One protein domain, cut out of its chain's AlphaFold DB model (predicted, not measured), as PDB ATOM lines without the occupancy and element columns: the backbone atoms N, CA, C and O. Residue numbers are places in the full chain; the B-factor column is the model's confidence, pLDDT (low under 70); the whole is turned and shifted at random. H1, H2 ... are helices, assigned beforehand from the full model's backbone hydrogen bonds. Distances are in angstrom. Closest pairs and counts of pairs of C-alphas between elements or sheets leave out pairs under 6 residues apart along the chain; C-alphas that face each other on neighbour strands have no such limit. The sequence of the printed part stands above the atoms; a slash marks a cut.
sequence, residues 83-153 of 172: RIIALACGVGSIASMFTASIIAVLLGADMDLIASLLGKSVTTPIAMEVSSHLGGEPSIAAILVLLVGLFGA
ATOM      1  N   ARG A  83      27.932 -40.617  13.006       94.88
ATOM      2  CA  ARG A  83      29.064 -39.682  12.984       94.88
ATOM      3  C   ARG A  83      28.595 -38.238  12.892       94.88
ATOM      4  O   ARG A  83      29.100 -37.392  13.618       94.88
ATOM      5  N   ILE A  84      27.633 -37.971  12.011       93.75
ATOM      6  CA  ILE A  84      27.092 -36.626  11.794       93.75
ATOM      7  C   ILE A  84      26.319 -36.190  13.036       93.75
ATOM      8  O   ILE A  84      26.545 -35.091  13.527       93.75
ATOM      9  N   ILE A  85      25.476 -37.070  13.586       92.94
ATOM     10  CA  ILE A  85      24.692 -36.786  14.796       92.94
ATOM     11  C   ILE A  85      25.619 -36.536  15.990       92.94
ATOM     12  O   ILE A  85      25.489 -35.517  16.661       92.94
ATOM     13  N   ALA A  86      26.598 -37.413  16.227       93.50
ATOM     14  CA  ALA A  86      27.534 -37.274  17.339       93.50
ATOM     15  C   ALA A  86      28.389 -36.004  17.223       93.50
ATOM     16  O   ALA A  86      28.571 -35.306  18.217       93.50
ATOM     17  N   LEU A  87      28.877 -35.668  16.024       95.31
ATOM     18  CA  LEU A  87      29.627 -34.430  15.808       95.31
ATOM     19  C   LEU A  87      28.742 -33.193  15.972       95.31
ATOM     20  O   LEU A  87      29.140 -32.268  16.671       95.31
ATOM     21  N   ALA A  88      27.543 -33.175  15.387       93.12
ATOM     22  CA  ALA A  88      26.627 -32.042  15.495       93.12
ATOM     23  C   ALA A  88      26.200 -31.795  16.950       93.12
ATOM     24  O   ALA A  88      26.330 -30.679  17.453       93.12
ATOM     25  N   CYS A  89      25.755 -32.842  17.652       91.62
ATOM     26  CA  CYS A  89      25.370 -32.755  19.058       91.62
ATOM     27  C   CYS A  89      26.570 -32.441  19.954       91.62
ATOM     28  O   CYS A  89      26.444 -31.620  20.857       91.62
ATOM     29  N   GLY A  90      27.729 -33.055  19.705       92.94
ATOM     30  CA  GLY A  90      28.941 -32.843  20.492       92.94
ATOM     31  C   GLY A  90      29.457 -31.414  20.371       92.94
ATOM     32  O   GLY A  90      29.561 -30.712  21.373       92.94
ATOM     33  N   VAL A  91      29.708 -30.948  19.145       93.94
ATOM     34  CA  VAL A  91      30.186 -29.581  18.889       93.94
ATOM     35  C   VAL A  91      29.165 -28.553  19.373       93.94
ATOM     36  O   VAL A  91      29.548 -27.602  20.048       93.94
ATOM     37  N   GLY A  92      27.872 -28.761  19.100       90.50
ATOM     38  CA  GLY A  92      26.809 -27.860  19.546       90.50
ATOM     39  C   GLY A  92      26.696 -27.774  21.069       90.50
ATOM     40  O   GLY A  92      26.609 -26.675  21.616       90.50
ATOM     41  N   SER A  93      26.754 -28.913  21.765       90.06
ATOM     42  CA  SER A  93      26.679 -28.956  23.232       90.06
ATOM     43  C   SER A  93      27.903 -28.310  23.868       90.06
ATOM     44  O   SER A  93      27.750 -27.445  24.724       90.06
ATOM     45  N   ILE A  94      29.107 -28.658  23.402       91.19
ATOM     46  CA  ILE A  94      30.367 -28.097  23.899       91.19
ATOM     47  C   ILE A  94      30.400 -26.582  23.673       91.19
ATOM     48  O   ILE A  94      30.637 -25.833  24.619       91.19
ATOM     49  N   ALA A  95      30.104 -26.117  22.456       91.50
ATOM     50  CA  ALA A  95      30.053 -24.690  22.149       91.50
ATOM     51  C   ALA A  95      29.034 -23.967  23.042       91.50
ATOM     52  O   ALA A  95      29.365 -22.970  23.673       91.50
ATOM     53  N   SER A  96      27.823 -24.517  23.174       88.44
ATOM     54  CA  SER A  96      26.779 -23.973  24.044       88.44
ATOM     55  C   SER A  96      27.211 -23.892  25.514       88.44
ATOM     56  O   SER A  96      26.916 -22.896  26.173       88.44
ATOM     57  N   MET A  97      27.870 -24.928  26.043       88.25
ATOM     58  CA  MET A  97      28.365 -24.949  27.423       88.25
ATOM     59  C   MET A  97      29.445 -23.886  27.626       88.25
ATOM     60  O   MET A  97      29.313 -23.060  28.521       88.25
ATOM     61  N   PHE A  98      30.465 -23.838  26.762       90.19
ATOM     62  CA  PHE A  98      31.540 -22.850  26.877       90.19
ATOM     63  C   PHE A  98      31.030 -21.419  26.744       90.19
ATOM     64  O   PHE A  98      31.363 -20.578  27.574       90.19
ATOM     65  N   THR A  99      30.198 -21.132  25.741       90.44
ATOM     66  CA  THR A  99      29.645 -19.788  25.554       90.44
ATOM     67  C   THR A  99      28.824 -19.358  26.766       90.44
ATOM     68  O   THR A  99      29.011 -18.250  27.259       90.44
ATOM     69  N   ALA A 100      27.960 -20.232  27.290       87.44
ATOM     70  CA  ALA A 100      27.136 -19.907  28.451       87.44
ATOM     71  C   ALA A 100      27.969 -19.713  29.724       87.44
ATOM     72  O   ALA A 100      27.778 -18.719  30.421       87.44
ATOM     73  N   SER A 101      28.922 -20.607  29.999       86.88
ATOM     74  CA  SER A 101      29.780 -20.512  31.183       86.88
ATOM     75  C   SER A 101      30.687 -19.284  31.143       86.88
ATOM     76  O   SER A 101      30.824 -18.604  32.153       86.88
ATOM     77  N   ILE A 102      31.266 -18.948  29.984       89.69
ATOM     78  CA  ILE A 102      32.091 -17.739  29.839       89.69
ATOM     79  C   ILE A 102      31.252 -16.488  30.108       89.69
ATOM     80  O   ILE A 102      31.683 -15.620  30.861       89.69
ATOM     81  N   ILE A 103      30.045 -16.404  29.539       89.75
ATOM     82  CA  ILE A 103      29.142 -15.270  29.772       89.75
ATOM     83  C   ILE A 103      28.750 -15.179  31.253       89.75
ATOM     84  O   ILE A 103      28.767 -14.089  31.813       89.75
ATOM     85  N   ALA A 104      28.447 -16.307  31.901       88.06
ATOM     86  CA  ALA A 104      28.094 -16.336  33.318       88.06
ATOM     87  C   ALA A 104      29.245 -15.846  34.210       88.06
ATOM     88  O   ALA A 104      29.029 -15.005  35.077       88.06
ATOM     89  N   VAL A 105      30.477 -16.296  33.948       88.25
ATOM     90  CA  VAL A 105      31.670 -15.829  34.674       88.25
ATOM     91  C   VAL A 105      31.915 -14.338  34.434       88.25
ATOM     92  O   VAL A 105      32.203 -13.609  35.378       88.25
ATOM     93  N   LEU A 106      31.758 -13.857  33.196       90.25
ATOM     94  CA  LEU A 106      31.909 -12.433  32.869       90.25
ATOM     95  C   LEU A 106      30.861 -11.548  33.556       90.25
ATOM     96  O   LEU A 106      31.156 -10.403  33.889       90.25
ATOM     97  N   LEU A 107      29.657 -12.074  33.778       90.75
ATOM     98  CA  LEU A 107      28.595 -11.405  34.533       90.75
ATOM     99  C   LEU A 107      28.786 -11.504  36.057       90.75
ATOM    100  O   LEU A 107      28.013 -10.895  36.791       90.75
ATOM    101  N   GLY A 108      29.799 -12.238  36.532       87.19
ATOM    102  CA  GLY A 108      30.066 -12.429  37.957       87.19
ATOM    103  C   GLY A 108      29.103 -13.398  38.643       87.19
ATOM    104  O   GLY A 108      28.809 -13.217  39.818       87.19
ATOM    105  N   ALA A 109      28.578 -14.394  37.921       86.19
ATOM    106  CA  ALA A 109      27.696 -15.412  38.485       86.19
ATOM    107  C   ALA A 109      28.403 -16.276  39.547       86.19
ATOM    108  O   ALA A 109      29.551 -16.687  39.361       86.19
ATOM    109  N   ASP A 110      27.677 -16.606  40.616       87.44
ATOM    110  CA  ASP A 110      28.147 -17.511  41.666       87.44
ATOM    111  C   ASP A 110      28.357 -18.941  41.142       87.44
ATOM    112  O   ASP A 110      27.754 -19.364  40.149       87.44
ATOM    113  N   MET A 111      29.201 -19.713  41.835       84.25
ATOM    114  CA  MET A 111      29.527 -21.088  41.434       84.25
ATOM    115  C   MET A 111      28.294 -21.995  41.396       84.25
ATOM    116  O   MET A 111      28.179 -22.808  40.479       84.25
ATOM    117  N   ASP A 112      27.347 -21.802  42.314       85.06
ATOM    118  CA  ASP A 112      26.104 -22.577  42.375       85.06
ATOM    119  C   ASP A 112      25.247 -22.335  41.121       85.06
ATOM    120  O   ASP A 112      24.724 -23.272  40.516       85.06
ATOM    121  N   LEU A 113      25.173 -21.079  40.663       87.00
ATOM    122  CA  LEU A 113      24.453 -20.701  39.446       87.00
ATOM    123  C   LEU A 113      25.144 -21.253  38.193       87.00
ATOM    124  O   LEU A 113      24.474 -21.725  37.272       87.00
ATOM    125  N   ILE A 114      26.478 -21.221  38.150       86.38
ATOM    126  CA  ILE A 114      27.251 -21.806  37.049       86.38
ATOM    127  C   ILE A 114      27.044 -23.323  37.003       86.38
ATOM    128  O   ILE A 114      26.821 -23.859  35.917       86.38
ATOM    129  N   ALA A 115      27.055 -24.010  38.149       86.69
ATOM    130  CA  ALA A 115      26.805 -25.446  38.235       86.69
ATOM    131  C   ALA A 115      25.414 -25.818  37.686       86.69
ATOM    132  O   ALA A 115      25.311 -26.716  36.848       86.69
ATOM    133  N   SER A 116      24.366 -25.068  38.048       88.12
ATOM    134  CA  SER A 116      23.014 -25.241  37.490       88.12
ATOM    135  C   SER A 116      22.940 -24.941  35.987       88.12
ATOM    136  O   SER A 116      22.192 -25.585  35.246       88.12
ATOM    137  N   LEU A 117      23.728 -23.975  35.503       87.38
ATOM    138  CA  LEU A 117      23.743 -23.555  34.100       87.38
ATOM    139  C   LEU A 117      24.353 -24.608  33.165       87.38
ATOM    140  O   LEU A 117      23.965 -24.677  31.996       87.38
ATOM    141  N   LEU A 118      25.264 -25.455  33.656       84.75
ATOM    142  CA  LEU A 118      25.888 -26.512  32.851       84.75
ATOM    143  C   LEU A 118      24.855 -27.505  32.296       84.75
ATOM    144  O   LEU A 118      24.992 -27.970  31.163       84.75
ATOM    145  N   GLY A 119      23.790 -27.777  33.057       84.25
ATOM    146  CA  GLY A 119      22.703 -28.681  32.673       84.25
ATOM    147  C   GLY A 119      21.675 -28.088  31.702       84.25
ATOM    148  O   GLY A 119      20.808 -28.822  31.230       84.25
ATOM    149  N   LYS A 120      21.756 -26.794  31.351       85.19
ATOM    150  CA  LYS A 120      20.691 -26.066  30.622       85.19
ATOM    151  C   LYS A 120      20.278 -26.668  29.268       85.19
ATOM    152  O   LYS A 120      19.216 -26.339  28.753       85.19
ATOM    153  N   SER A 121      21.158 -27.457  28.647       82.88
ATOM    154  CA  SER A 121      20.957 -28.033  27.309       82.88
ATOM    155  C   SER A 121      20.401 -29.464  27.342       82.88
ATOM    156  O   SER A 121      20.231 -30.073  26.287       82.88
ATOM    157  N   VAL A 122      20.132 -30.007  28.531       83.69
ATOM    158  CA  VAL A 122      19.534 -31.335  28.730       83.69
ATOM    159  C   VAL A 122      18.054 -31.183  29.100       83.69
ATOM    160  O   VAL A 122      17.576 -30.080  29.355       83.69
ATOM    161  N   THR A 123      17.290 -32.275  29.109       87.12
ATOM    162  CA  THR A 123      15.899 -32.262  29.581       87.12
ATOM    163  C   THR A 123      15.832 -31.954  31.078       87.12
ATOM    164  O   THR A 123      16.695 -32.377  31.847       87.12
ATOM    165  N   THR A 124      14.787 -31.234  31.497       88.88
ATOM    166  CA  THR A 124      14.635 -30.698  32.860       88.88
ATOM    167  C   THR A 124      14.942 -31.709  33.972       88.88
ATOM    168  O   THR A 124      15.756 -31.368  34.826       88.88
ATOM    169  N   PRO A 125      14.412 -32.953  33.964       86.69
ATOM    170  CA  PRO A 125      14.704 -33.908  35.037       86.69
ATOM    171  C   PRO A 125      16.188 -34.276  35.126       86.69
ATOM    172  O   PRO A 125      16.734 -34.389  36.216       86.69
ATOM    173  N   ILE A 126      16.863 -34.418  33.982       88.69
ATOM    174  CA  ILE A 126      18.288 -34.765  33.942       88.69
ATOM    175  C   ILE A 126      19.136 -33.568  34.385       88.69
ATOM    176  O   ILE A 126      20.101 -33.737  35.118       88.69
ATOM    177  N   ALA A 127      18.772 -32.352  33.975       89.75
ATOM    178  CA  ALA A 127      19.488 -31.142  34.369       89.75
ATOM    179  C   ALA A 127      19.403 -30.867  35.877       89.75
ATOM    180  O   ALA A 127      20.399 -30.476  36.477       89.75
ATOM    181  N   MET A 128      18.234 -31.093  36.482       90.38
ATOM    182  CA  MET A 128      18.032 -30.967  37.928       90.38
ATOM    183  C   MET A 128      18.918 -31.943  38.711       90.38
ATOM    184  O   MET A 128      19.568 -31.531  39.668       90.38
ATOM    185  N   GLU A 129      18.999 -33.198  38.261       89.31
ATOM    186  CA  GLU A 129      19.840 -34.227  38.886       89.31
ATOM    187  C   GLU A 129      21.339 -33.942  38.709       89.31
ATOM    188  O   GLU A 129      22.143 -34.088  39.623       89.31
ATOM    189  N   VAL A 130      21.748 -33.478  37.526       89.81
ATOM    190  CA  VAL A 130      23.142 -33.077  37.297       89.81
ATOM    191  C   VAL A 130      23.500 -31.865  38.160       89.81
ATOM    192  O   VAL A 130      24.586 -31.825  38.730       89.81
ATOM    193  N   SER A 131      22.588 -30.899  38.297       89.62
ATOM    194  CA  SER A 131      22.786 -29.724  39.145       89.62
ATOM    195  C   SER A 131      22.985 -30.112  40.609       89.62
ATOM    196  O   SER A 131      23.951 -29.653  41.214       89.62
ATOM    197  N   SER A 132      22.136 -30.987  41.162       88.56
ATOM    198  CA  SER A 132      22.258 -31.431  42.557       88.56
ATOM    199  C   SER A 132      23.591 -32.142  42.817       88.56
ATOM    200  O   SER A 132      24.240 -31.884  43.829       88.56
ATOM    201  N   HIS A 133      24.061 -32.970  41.876       90.38
ATOM    202  CA  HIS A 133      25.365 -33.629  41.971       90.38
ATOM    203  C   HIS A 133      26.562 -32.679  41.846       90.38
ATOM    204  O   HIS A 133      27.618 -32.952  42.417       90.38
ATOM    205  N   LEU A 134      26.417 -31.583  41.102       87.31
ATOM    206  CA  LEU A 134      27.463 -30.574  40.919       87.31
ATOM    207  C   LEU A 134      27.458 -29.488  42.010       87.31
ATOM    208  O   LEU A 134      28.316 -28.609  41.974       87.31
ATOM    209  N   GLY A 135      26.527 -29.545  42.969       85.62
ATOM    210  CA  GLY A 135      26.379 -28.547  44.035       85.62
ATOM    211  C   GLY A 135      25.609 -27.286  43.626       85.62
ATOM    212  O   GLY A 135      25.604 -26.317  44.372       85.62
ATOM    213  N   GLY A 136      24.962 -27.288  42.458       85.88
ATOM    214  CA  GLY A 136      24.060 -26.221  42.024       85.88
ATOM    215  C   GLY A 136      22.626 -26.444  42.502       85.88
ATOM    216  O   GLY A 136      22.229 -27.551  42.868       85.88
ATOM    217  N   GLU A 137      21.799 -25.409  42.410       89.62
ATOM    218  CA  GLU A 137      20.405 -25.467  42.848       89.62
ATOM    219  C   GLU A 137      19.482 -26.044  41.730       89.62
ATOM    220  O   GLU A 137      19.486 -25.542  40.594       89.62
ATOM    221  N   PRO A 138      18.709 -27.123  41.994       87.50
ATOM    222  CA  PRO A 138      17.861 -27.777  40.989       87.50
ATOM    223  C   PRO A 138      16.713 -26.922  40.431       87.50
ATOM    224  O   PRO A 138      16.400 -27.032  39.244       87.50
ATOM    225  N   SER A 139      16.069 -26.076  41.235       88.31
ATOM    226  CA  SER A 139      15.004 -25.174  40.774       88.31
ATOM    227  C   SER A 139      15.501 -24.155  39.730       88.31
ATOM    228  O   SER A 139      14.815 -23.892  38.737       88.31
ATOM    229  N   ILE A 140      16.736 -23.666  39.875       90.12
ATOM    230  CA  ILE A 140      17.430 -22.787  38.937       90.12
ATOM    231  C   ILE A 140      17.737 -23.557  37.651       90.12
ATOM    232  O   ILE A 140      17.450 -23.074  36.553       90.12
ATOM    233  N   ALA A 141      18.260 -24.782  37.755       90.81
ATOM    234  CA  ALA A 141      18.492 -25.624  36.582       90.81
ATOM    235  C   ALA A 141      17.186 -25.870  35.807       90.81
ATOM    236  O   ALA A 141      17.155 -25.754  34.577       90.81
ATOM    237  N   ALA A 142      16.089 -26.136  36.521       89.00
ATOM    238  CA  ALA A 142      14.786 -26.361  35.917       89.00
ATOM    239  C   ALA A 142      14.307 -25.153  35.109       89.00
ATOM    240  O   ALA A 142      13.920 -25.317  33.949       89.00
ATOM    241  N   ILE A 143      14.370 -23.945  35.682       88.44
ATOM    242  CA  ILE A 143      13.894 -22.743  34.991       88.44
ATOM    243  C   ILE A 143      14.795 -22.359  33.814       88.44
ATOM    244  O   ILE A 143      14.283 -21.967  32.766       88.44
ATOM    245  N   LEU A 144      16.115 -22.550  33.925       89.56
ATOM    246  CA  LEU A 144      17.061 -22.296  32.835       89.56
ATOM    247  C   LEU A 144      16.800 -23.202  31.629       89.56
ATOM    248  O   LEU A 144      16.697 -22.708  30.504       89.56
ATOM    249  N   VAL A 145      16.639 -24.511  31.854       90.75
ATOM    250  CA  VAL A 145      16.276 -25.459  30.788       90.75
ATOM    251  C   VAL A 145      14.957 -25.060  30.141       90.75
ATOM    252  O   VAL A 145      14.831 -25.089  28.918       90.75
ATOM    253  N   LEU A 146      13.969 -24.675  30.948       88.81
ATOM    254  CA  LEU A 146      12.638 -24.336  30.458       88.81
ATOM    255  C   LEU A 146      12.668 -23.077  29.587       88.81
ATOM    256  O   LEU A 146      12.092 -23.080  28.501       88.81
ATOM    257  N   LEU A 147      13.392 -22.036  30.010       88.19
ATOM    258  CA  LEU A 147      13.588 -20.814  29.228       88.19
ATOM    259  C   LEU A 147      14.280 -21.103  27.893       88.19
ATOM    260  O   LEU A 147      13.794 -20.674  26.848       88.19
ATOM    261  N   VAL A 148      15.379 -21.862  27.910       88.19
ATOM    262  CA  VAL A 148      16.128 -22.217  26.693       88.19
ATOM    263  C   VAL A 148      15.287 -23.095  25.765       88.19
ATOM    264  O   VAL A 148      15.212 -22.826  24.566       88.19
ATOM    265  N   GLY A 149      14.623 -24.119  26.302       86.75
ATOM    266  CA  GLY A 149      13.802 -25.053  25.534       86.75
ATOM    267  C   GLY A 149      12.591 -24.377  24.898       86.75
ATOM    268  O   GLY A 149      12.291 -24.605  23.727       86.75
ATOM    269  N   LEU A 150      11.931 -23.486  25.633       85.00
ATOM    270  CA  LEU A 150      10.822 -22.700  25.111       85.00
ATOM    271  C   LEU A 150      11.282 -21.698  24.052       85.00
ATOM    272  O   LEU A 150      10.649 -21.592  23.002       85.00
ATOM    273  N   PHE A 151      12.370 -20.969  24.312       85.31
ATOM    274  CA  PHE A 151      12.934 -20.044  23.334       85.31
ATOM    275  C   PHE A 151      13.280 -20.785  22.040       85.31
ATOM    276  O   PHE A 151      12.894 -20.349  20.957       85.31
ATOM    277  N   GLY A 152      13.907 -21.959  22.159       84.12
ATOM    278  CA  GLY A 152      14.162 -22.866  21.048       84.12
ATOM    279  C   GLY A 152      12.883 -23.278  20.319       84.12
ATOM    280  O   GLY A 152      12.827 -23.160  19.102       84.12
ATOM    281  N   ALA A 153      11.832 -23.688  21.030       80.94
ATOM    282  CA  ALA A 153      10.568 -24.098  20.417       80.94
ATOM    283  C   ALA A 153       9.871 -22.960  19.642       80.94
ATOM    284  O   ALA A 153       9.347 -23.191  18.554       80.94
TER     285      ALA A 153
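What this domain is: This is residues 83 to 153 of the 172 residues of a protein of Vibrio variabilis (UniProt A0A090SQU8). A long helix, H1, reaches out from a small cluster of three shorter helices; the chain folds back after it into H2, which packs beside the later part of H1, and H2, H3 and H4 pack on one another as a triangle. Residues 83 to 91 of H1 stick out as a free arm, while H3 and H4 stay apart from H1. The printed part has 71 residues with four named helices, in the order H1, H2, H3, H4, and no named strand; the class is all helix. It is compact, with a radius of gyration of the C-alphas of 12.1 A, and the C-alphas span 35 by 26 by 24 A.

Where its parts are: H1 covers residues 83 to 106 and is 33.9 A long from first to last C-alpha, beginning at C-alpha 83 at (29.064, -39.682, 12.984) and ending at C-alpha 106 at (31.909, -12.433, 32.869). H2, residues 111 to 118, measures 10.8 A. H3, residues 124 to 134, measures 15.1 A. H4, residues 138 to 153, measures 22.1 A and ends at C-alpha 153 at (10.568, -24.098, 20.417).

How they stand to each other: H2 is the hub, touching the 3 other helices. H1 touches H2 with residues 97 to 105 alone, at a shallow tilt of 25 degrees, opposite ways; their closest C-alphas, those of Met 97 and Leu 118, are 6.2 A apart. H2 and H3 touch, with the C-alphas of Ser 116 and Ser 131 closest at 4.8 A, and run opposite ways at a tilt of 38 degrees, only just steep. H4 touches H2 with residues 138 to 144 alone, the closest C-alphas being those of Ser 116 and Ala 141 at 4.6 A; the two run the same way at a tilt of 36 degrees, only just steep. H3 and H4 touch with 17 pairs of C-alphas within 8 A, the closest being those of Met 128 and Pro 138 at 4.4 A, and run opposite ways at a steep tilt of 40 degrees. H1 and H2, H2 and H3, and H3 and H4 are helical hairpins. The helix packing is mostly crossed: of the 4 touching pairs, 1 is at a shallow tilt. H1 is apart from H3 and from H4. In H1, H2, H3 and H4 every pair of O i and N i+4 is within hydrogen-bond range.

The domain as a whole: The two C-alphas farthest apart are those of Arg 83 and Gly 108, at 37.0 A. Without residues 83 to 91, which stand free, the body of 62 residues spans 27 by 23 by 17 A. The printed part has no cut, and the links H1 to H2, H2 to H3 and H3 to H4 are tight. The mean pLDDT of the printed part is 88.6, and no printed residue is under 70.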